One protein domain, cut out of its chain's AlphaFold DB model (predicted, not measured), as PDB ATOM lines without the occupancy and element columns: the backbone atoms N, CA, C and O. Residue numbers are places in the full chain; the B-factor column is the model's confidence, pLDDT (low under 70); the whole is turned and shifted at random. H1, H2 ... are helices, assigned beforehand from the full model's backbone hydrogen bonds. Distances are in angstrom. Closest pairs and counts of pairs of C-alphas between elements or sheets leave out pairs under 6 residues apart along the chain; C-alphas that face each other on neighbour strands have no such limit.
ATOM      1  N   ALA A 213      27.299 -11.535  38.142       86.62
ATOM      2  CA  ALA A 213      26.251 -12.032  37.250       86.62
ATOM      3  C   ALA A 213      24.929 -11.264  37.417       86.62
ATOM      4  O   ALA A 213      24.317 -10.877  36.422       86.62
ATOM      5  N   ALA A 214      24.524 -10.989  38.661       84.56
ATOM      6  CA  ALA A 214      23.327 -10.207  38.961       84.56
ATOM      7  C   ALA A 214      23.470  -8.765  38.453       84.56
ATOM      8  O   ALA A 214      22.543  -8.240  37.841       84.56
ATOM      9  N   ALA A 215      24.663  -8.178  38.587       84.88
ATOM     10  CA  ALA A 215      24.963  -6.857  38.042       84.88
ATOM     11  C   ALA A 215      24.790  -6.795  36.516       84.88
ATOM     12  O   ALA A 215      24.170  -5.862  36.009       84.88
ATOM     13  N   LYS A 216      25.260  -7.818  35.787       87.50
ATOM     14  CA  LYS A 216      25.079  -7.912  34.327       87.50
ATOM     15  C   LYS A 216      23.613  -8.074  33.922       87.50
ATOM     16  O   LYS A 216      23.199  -7.517  32.911       87.50
ATOM     17  N   ILE A 217      22.835  -8.852  34.675       87.81
ATOM     18  CA  ILE A 217      21.394  -9.013  34.421       87.81
ATOM     19  C   ILE A 217      20.685  -7.674  34.621       87.81
ATOM     20  O   ILE A 217      19.960  -7.225  33.738       87.81
ATOM     21  N   ALA A 218      20.967  -7.004  35.734       86.94
ATOM     22  CA  ALA A 218      20.407  -5.699  36.040       86.94
ATOM     23  C   ALA A 218      20.758  -4.649  34.977       86.94
ATOM     24  O   ALA A 218      19.896  -3.874  34.584       86.94
ATOM     25  N   GLU A 219      21.995  -4.638  34.473       87.88
ATOM     26  CA  GLU A 219      22.409  -3.732  33.396       87.88
ATOM     27  C   GLU A 219      21.608  -3.969  32.107       87.88
ATOM     28  O   GLU A 219      21.079  -3.016  31.538       87.88
ATOM     29  N   LYS A 220      21.415  -5.235  31.711       90.19
ATOM     30  CA  LYS A 220      20.579  -5.594  30.554       90.19
ATOM     31  C   LYS A 220      19.123  -5.166  30.730       90.19
ATOM     32  O   LYS A 220      18.530  -4.617  29.806       90.19
ATOM     33  N   GLU A 221      18.535  -5.396  31.901       89.50
ATOM     34  CA  GLU A 221      17.166  -4.942  32.181       89.50
ATOM     35  C   GLU A 221      17.051  -3.416  32.098       89.50
ATOM     36  O   GLU A 221      16.091  -2.877  31.544       89.50
ATOM     37  N   LEU A 222      18.058  -2.707  32.601       89.12
ATOM     38  CA  LEU A 222      18.091  -1.253  32.593       89.12
ATOM     39  C   LEU A 222      18.272  -0.693  31.177       89.12
ATOM     40  O   LEU A 222      17.668   0.324  30.846       89.12
ATOM     41  N   GLU A 223      19.041  -1.364  30.318       89.38
ATOM     42  CA  GLU A 223      19.113  -1.052  28.886       89.38
ATOM     43  C   GLU A 223      17.755  -1.201  28.196       89.38
ATOM     44  O   GLU A 223      17.374  -0.331  27.411       89.38
ATOM     45  N   ILE A 224      16.994  -2.254  28.516       90.69
ATOM     46  CA  ILE A 224      15.651  -2.471  27.958       90.69
ATOM     47  C   ILE A 224      14.703  -1.343  28.386       90.69
ATOM     48  O   ILE A 224      14.042  -0.742  27.536       90.69
ATOM     49  N   ILE A 225      14.678  -1.006  29.679       89.56
ATOM     50  CA  ILE A 225      13.843   0.082  30.213       89.56
ATOM     51  C   ILE A 225      14.248   1.428  29.596       89.56
ATOM     52  O   ILE A 225      13.398   2.219  29.184       89.56
ATOM     53  N   ASN A 226      15.552   1.691  29.497       91.69
ATOM     54  CA  ASN A 226      16.064   2.917  28.896       91.69
ATOM     55  C   ASN A 226      15.703   3.031  27.419       91.69
ATOM     56  O   ASN A 226      15.383   4.129  26.993       91.69
ATOM     57  N   ARG A 227      15.690   1.933  26.652       90.88
ATOM     58  CA  ARG A 227      15.284   1.953  25.238       90.88
ATOM     59  C   ARG A 227      13.832   2.407  25.068       90.88
ATOM     60  O   ARG A 227      13.531   3.182  24.166       90.88
ATOM     61  N   GLN A 228      12.936   1.947  25.942       89.31
ATOM     62  CA  GLN A 228      11.531   2.370  25.921       89.31
ATOM     63  C   GLN A 228      11.383   3.852  26.285       89.31
ATOM     64  O   GLN A 228      10.692   4.594  25.588       89.31
ATOM     65  N   ARG A 229      12.079   4.299  27.336       89.81
ATOM     66  CA  ARG A 229      12.072   5.707  27.765       89.81
ATOM     67  C   ARG A 229      12.721   6.643  26.758       89.81
ATOM     68  O   ARG A 229      12.259   7.763  26.593       89.81
ATOM     69  N   GLU A 230      13.782   6.196  26.094       91.00
ATOM     70  CA  GLU A 230      14.466   6.960  25.056       91.00
ATOM     71  C   GLU A 230      13.525   7.243  23.891       91.00
ATOM     72  O   GLU A 230      13.461   8.383  23.446       91.00
ATOM     73  N   LYS A 231      12.734   6.247  23.470       89.50
ATOM     74  CA  LYS A 231      11.723   6.428  22.426       89.50
ATOM     75  C   LYS A 231      10.679   7.475  22.823       89.50
ATOM     76  O   LYS A 231      10.458   8.417  22.076       89.50
ATOM     77  N   GLN A 232      10.109   7.365  24.024       87.75
ATOM     78  CA  GLN A 232       9.132   8.343  24.525       87.75
ATOM     79  C   GLN A 232       9.725   9.756  24.631       87.75
ATOM     80  O   GLN A 232       9.128  10.722  24.167       87.75
ATOM     81  N   ALA A 233      10.929   9.878  25.193       88.00
ATOM     82  CA  ALA A 233      11.617  11.157  25.325       88.00
ATOM     83  C   ALA A 233      11.990  11.760  23.961       88.00
ATOM     84  O   ALA A 233      12.015  12.983  23.817       88.00
ATOM     85  N   GLN A 234      12.288  10.922  22.965       87.31
ATOM     86  CA  GLN A 234      12.518  11.363  21.597       87.31
ATOM     87  C   GLN A 234      11.223  11.881  20.964       87.31
ATOM     88  O   GLN A 234      11.240  12.987  20.432       87.31
ATOM     89  N   ASP A 235      10.111  11.150  21.085       86.44
ATOM     90  CA  ASP A 235       8.803  11.557  20.553       86.44
ATOM     91  C   ASP A 235       8.351  12.904  21.160       86.44
ATOM     92  O   ASP A 235       7.968  13.832  20.442       86.44
ATOM     93  N   GLU A 236       8.482  13.071  22.481       86.19
ATOM     94  CA  GLU A 236       8.193  14.335  23.176       86.19
ATOM     95  C   GLU A 236       9.121  15.475  22.736       86.19
ATOM     96  O   GLU A 236       8.690  16.619  22.552       86.19
ATOM     97  N   TRP A 237      10.416  15.194  22.572       86.50
ATOM     98  CA  TRP A 237      11.380  16.184  22.106       86.50
ATOM     99  C   TRP A 237      11.091  16.609  20.664       86.50
ATOM    100  O   TRP A 237      11.193  17.797  20.347       86.50
ATOM    101  N   GLU A 238      10.716  15.674  19.795       86.00
ATOM    102  CA  GLU A 238      10.331  15.955  18.414       86.00
ATOM    103  C   GLU A 238       9.064  16.804  18.357       86.00
ATOM    104  O   GLU A 238       9.066  17.814  17.653       86.00
ATOM    105  N   LEU A 239       8.041  16.485  19.155       83.19
ATOM    106  CA  LEU A 239       6.801  17.261  19.240       83.19
ATOM    107  C   LEU A 239       7.058  18.694  19.732       83.19
ATOM    108  O   LEU A 239       6.670  19.661  19.072       83.19
ATOM    109  N   ASN A 240       7.804  18.856  20.827       82.00
ATOM    110  CA  ASN A 240       8.170  20.173  21.357       82.00
ATOM    111  C   ASN A 240       8.994  21.003  20.358       82.00
ATOM    112  O   ASN A 240       8.786  22.210  20.210       82.00
ATOM    113  N   ASN A 241       9.921  20.370  19.632       79.62
ATOM    114  CA  ASN A 241      10.689  21.061  18.598       79.62
ATOM    115  C   ASN A 241       9.883  21.315  17.323       79.62
ATOM    116  O   ASN A 241      10.171  22.295  16.642       79.62
ATOM    117  N   ALA A 242       8.896  20.489  16.981       75.75
ATOM    118  CA  ALA A 242       8.017  20.723  15.839       75.75
ATOM    119  C   ALA A 242       7.246  22.040  16.016       75.75
ATOM    120  O   ALA A 242       7.266  22.880  15.116       75.75
ATOM    121  N   PHE A 243       6.700  22.296  17.212       69.06
ATOM    122  CA  PHE A 243       6.092  23.590  17.553       69.06
ATOM    123  C   PHE A 243       7.081  24.760  17.467       69.06
ATOM    124  O   PHE A 243       6.739  25.827  16.956       69.06
ATOM    125  N   ALA A 244       8.332  24.569  17.893       64.50
ATOM    126  CA  ALA A 244       9.370  25.595  17.765       64.50
ATOM    127  C   ALA A 244       9.806  25.847  16.305       64.50
ATOM    128  O   ALA A 244      10.224  26.957  15.976       64.50
ATOM    129  N   ARG A 245       9.708  24.835  15.429       66.31
ATOM    130  CA  ARG A 245      10.050  24.902  13.995       66.31
ATOM    131  C   ARG A 245       8.951  25.531  13.134       66.31
ATOM    132  O   ARG A 245       9.269  26.032  12.064       66.31
ATOM    133  N   LEU A 246       7.700  25.545  13.598       66.62
ATOM    134  CA  LEU A 246       6.565  26.207  12.934       66.62
ATOM    135  C   LEU A 246       6.624  27.748  13.005       66.62
ATOM    136  O   LEU A 246       5.798  28.429  12.400       66.62
ATOM    137  N   GLN A 247       7.588  28.327  13.729       62.28
ATOM    138  CA  GLN A 247       7.764  29.778  13.791       62.28
ATOM    139  C   GLN A 247       8.288  30.329  12.450       62.28
ATOM    140  O   GLN A 247       9.337  29.915  11.968       62.28
ATOM    141  N   LEU A 248       7.592  31.326  11.889       57.94
ATOM    142  CA  LEU A 248       7.863  31.943  10.574       57.94
ATOM    143  C   LEU A 248       9.242  32.627  10.435       57.94
ATOM    144  O   LEU A 248       9.617  33.022   9.333       57.94
ATOM    145  N   LYS A 259      19.586  14.201  22.880       84.62
ATOM    146  CA  LYS A 259      20.610  13.503  23.664       84.62
ATOM    147  C   LYS A 259      19.969  12.851  24.880       84.62
ATOM    148  O   LYS A 259      19.598  13.555  25.825       84.62
ATOM    149  N   PHE A 260      19.931  11.522  24.896       86.75
ATOM    150  CA  PHE A 260      19.423  10.753  26.025       86.75
ATOM    151  C   PHE A 260      20.513  10.542  27.083       86.75
ATOM    152  O   PHE A 260      21.327   9.619  27.045       86.75
ATOM    153  N   THR A 261      20.576  11.476  28.029       86.31
ATOM    154  CA  THR A 261      21.553  11.472  29.127       86.31
ATOM    155  C   THR A 261      20.849  11.354  30.472       86.31
ATOM    156  O   THR A 261      19.635  11.511  30.552       86.31
ATOM    157  N   ALA A 262      21.603  11.123  31.552       82.50
ATOM    158  CA  ALA A 262      21.025  11.004  32.894       82.50
ATOM    159  C   ALA A 262      20.243  12.253  33.344       82.50
ATOM    160  O   ALA A 262      19.321  12.144  34.142       82.50
ATOM    161  N   LYS A 263      20.591  13.437  32.819       81.12
ATOM    162  CA  LYS A 263      19.856  14.687  33.075       81.12
ATOM    163  C   LYS A 263      18.539  14.775  32.298       81.12
ATOM    164  O   LYS A 263      17.643  15.495  32.709       81.12
ATOM    165  N   ASN A 264      18.440  14.034  31.198       78.75
ATOM    166  CA  ASN A 264      17.350  14.104  30.229       78.75
ATOM    167  C   ASN A 264      16.526  12.802  30.220       78.75
ATOM    168  O   ASN A 264      15.992  12.425  29.184       78.75
ATOM    169  N   GLY A 265      16.486  12.078  31.346       80.69
ATOM    170  CA  GLY A 265      15.611  10.915  31.529       80.69
ATOM    171  C   GLY A 265      16.275   9.535  31.476       80.69
ATOM    172  O   GLY A 265      15.615   8.551  31.817       80.69
ATOM    173  N   LYS A 266      17.569   9.424  31.126       87.69
ATOM    174  CA  LYS A 266      18.271   8.127  31.157       87.69
ATOM    175  C   LYS A 266      18.447   7.644  32.593       87.69
ATOM    176  O   LYS A 266      19.128   8.282  33.397       87.69
ATOM    177  N   LEU A 267      17.908   6.472  32.898       87.50
ATOM    178  CA  LEU A 267      18.155   5.815  34.170       87.50
ATOM    179  C   LEU A 267      19.589   5.292  34.214       87.50
ATOM    180  O   LEU A 267      20.081   4.679  33.266       87.50
ATOM    181  N   VAL A 268      20.266   5.532  35.334       86.38
ATOM    182  CA  VAL A 268      21.620   5.035  35.589       86.38
ATOM    183  C   VAL A 268      21.692   4.566  37.039       86.38
ATOM    184  O   VAL A 268      21.179   5.235  37.940       86.38
ATOM    185  N   ARG A 269      22.355   3.433  37.284       83.12
ATOM    186  CA  ARG A 269      22.716   2.991  38.638       83.12
ATOM    187  C   ARG A 269      23.911   3.826  39.096       83.12
ATOM    188  O   ARG A 269      25.043   3.570  38.701       83.12
ATOM    189  N   LYS A 270      23.665   4.899  39.851       67.06
ATOM    190  CA  LYS A 270      24.720   5.703  40.489       67.06
ATOM    191  C   LYS A 270      24.659   5.509  41.998       67.06
ATOM    192  O   LYS A 270      23.630   5.783  42.599       67.06
ATOM    193  N   GLY A 271      25.781   5.126  42.601       60.34
ATOM    194  CA  GLY A 271      25.946   5.072  44.052       60.34
ATOM    195  C   GLY A 271      27.418   4.925  44.433       60.34
ATOM    196  O   GLY A 271      28.141   4.137  43.831       60.34
ATOM    197  N   LYS A 272      27.888   5.708  45.414       55.53
ATOM    198  CA  LYS A 272      29.186   5.491  46.074       55.53
ATOM    199  C   LYS A 272      28.923   4.778  47.403       55.53
ATOM    200  O   LYS A 272      28.832   5.431  48.437       55.53
ATOM    201  N   GLY A 273      28.821   3.449  47.350       61.44
ATOM    202  CA  GLY A 273      28.417   2.617  48.490       61.44
ATOM    203  C   GLY A 273      26.911   2.697  48.784       61.44
ATOM    204  O   GLY A 273      26.269   3.677  48.417       61.44
ATOM    205  N   GLY A 274      26.366   1.661  49.429       70.62
ATOM    206  CA  GLY A 274      24.929   1.529  49.720       70.62
ATOM    207  C   GLY A 274      24.145   0.733  48.668       70.62
ATOM    208  O   GLY A 274      24.729   0.218  47.711       70.62
ATOM    209  N   ILE A 275      22.831   0.605  48.872       79.19
ATOM    210  CA  ILE A 275      21.903  -0.055  47.938       79.19
ATOM    211  C   ILE A 275      21.390   0.986  46.935       79.19
ATOM    212  O   ILE A 275      21.085   2.116  47.305       79.19
ATOM    213  N   ASP A 276      21.309   0.632  45.651       84.06
ATOM    214  CA  ASP A 276      20.785   1.542  44.630       84.06
ATOM    215  C   ASP A 276      19.263   1.441  44.451       84.06
ATOM    216  O   ASP A 276      18.613   0.475  44.853       84.06
ATOM    217  N   TRP A 277      18.690   2.463  43.808       85.19
ATOM    218  CA  TRP A 277      17.250   2.566  43.557       85.19
ATOM    219  C   TRP A 277      16.681   1.368  42.779       85.19
ATOM    220  O   TRP A 277      15.521   1.017  42.967       85.19
ATOM    221  N   TYR A 278      17.481   0.739  41.910       86.31
ATOM    222  CA  TYR A 278      17.032  -0.385  41.091       86.31
ATOM    223  C   TYR A 278      16.809  -1.621  41.965       86.31
ATOM    224  O   TYR A 278      15.777  -2.279  41.856       86.31
ATOM    225  N   ARG A 279      17.734  -1.903  42.887       84.19
ATOM    226  CA  ARG A 279      17.588  -3.007  43.842       84.19
ATOM    227  C   ARG A 279      16.426  -2.784  44.806       84.19
ATOM    228  O   ARG A 279      15.749  -3.750  45.139       84.19
ATOM    229  N   TYR A 280      16.158  -1.538  45.197       83.69
ATOM    230  CA  TYR A 280      14.986  -1.203  46.009       83.69
ATOM    231  C   TYR A 280      13.667  -1.595  45.341       83.69
ATOM    232  O   TYR A 280      12.822  -2.211  45.981       83.69
ATOM    233  N   GLN A 281      13.515  -1.305  44.049       82.50
ATOM    234  CA  GLN A 281      12.304  -1.629  43.282       82.50
ATOM    235  C   GLN A 281      12.081  -3.125  43.037       82.50
ATOM    236  O   GLN A 281      11.052  -3.506  42.502       82.50
ATOM    237  N   LYS A 282      13.061  -3.980  43.332       81.06
ATOM    238  CA  LYS A 282      12.914  -5.431  43.156       81.06
ATOM    239  C   LYS A 282      12.408  -6.131  44.413       81.06
ATOM    240  O   LYS A 282      12.047  -7.300  44.339       81.06
TER     241      LYS A 282
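AT A GLANCE: This is residues 213 to 248 and 259 to 282 of the 284 residues of an uncharacterized protein of Talaromyces stipitatus (strain ATCC 10500 / CBS 375.48 / QM 6759 / NRRL 1006) (UniProt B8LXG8). Picture one long, unbroken helix, H1, with a looping stretch of chain that has no named element, residues 259 to 276, folded back along one side of it and leading to a single short turn of helix, H2, near H1's first end. The far end of H1 sticks out alone as an arm, residues 238 to 248, of which 238 to 245 belong to H1. The printed part has 60 residues with two named helices, H1 then H2, and no named strand; the class is all helix. It is only just loose, close to extended, with a radius of gyration of the C-alphas of 15.7 A, and spans 53 by 21 by 17 A.

HOW THE PARTS SIT: Start with H1, residues 213 to 245, then look across to H2, residues 277 to 280. The two are apart, but only just: their closest C-alphas are 8.1 A from each other. In H1, each O i to N i+4 pair is within hydrogen-bond range. H2 is too short for such a pair; its one O i to N i+3 pair is within range.

IN THESE COORDINATES: Find C-alpha 213 at (26.251, -12.032, 37.250); from there H1 runs 46.6 A to C-alpha 245 at (10.050, 24.902, 13.995). Pick up the backbone again at Lys 259, and reach H2 at C-alpha 277, (17.250, 2.566, 43.557).

THE WHOLE: The two C-alphas farthest apart are those of Ala 213 and Leu 248, at 54.6 A. Residues 249 to 258 are not printed, and C-alphas 248 and 259 stand 26.0 A apart across this cut, which falls in the link from H1 to H2. The model's pLDDT is under 70 at residues 243 to 248 and 270 to 273; its mean over the printed part is 81.8.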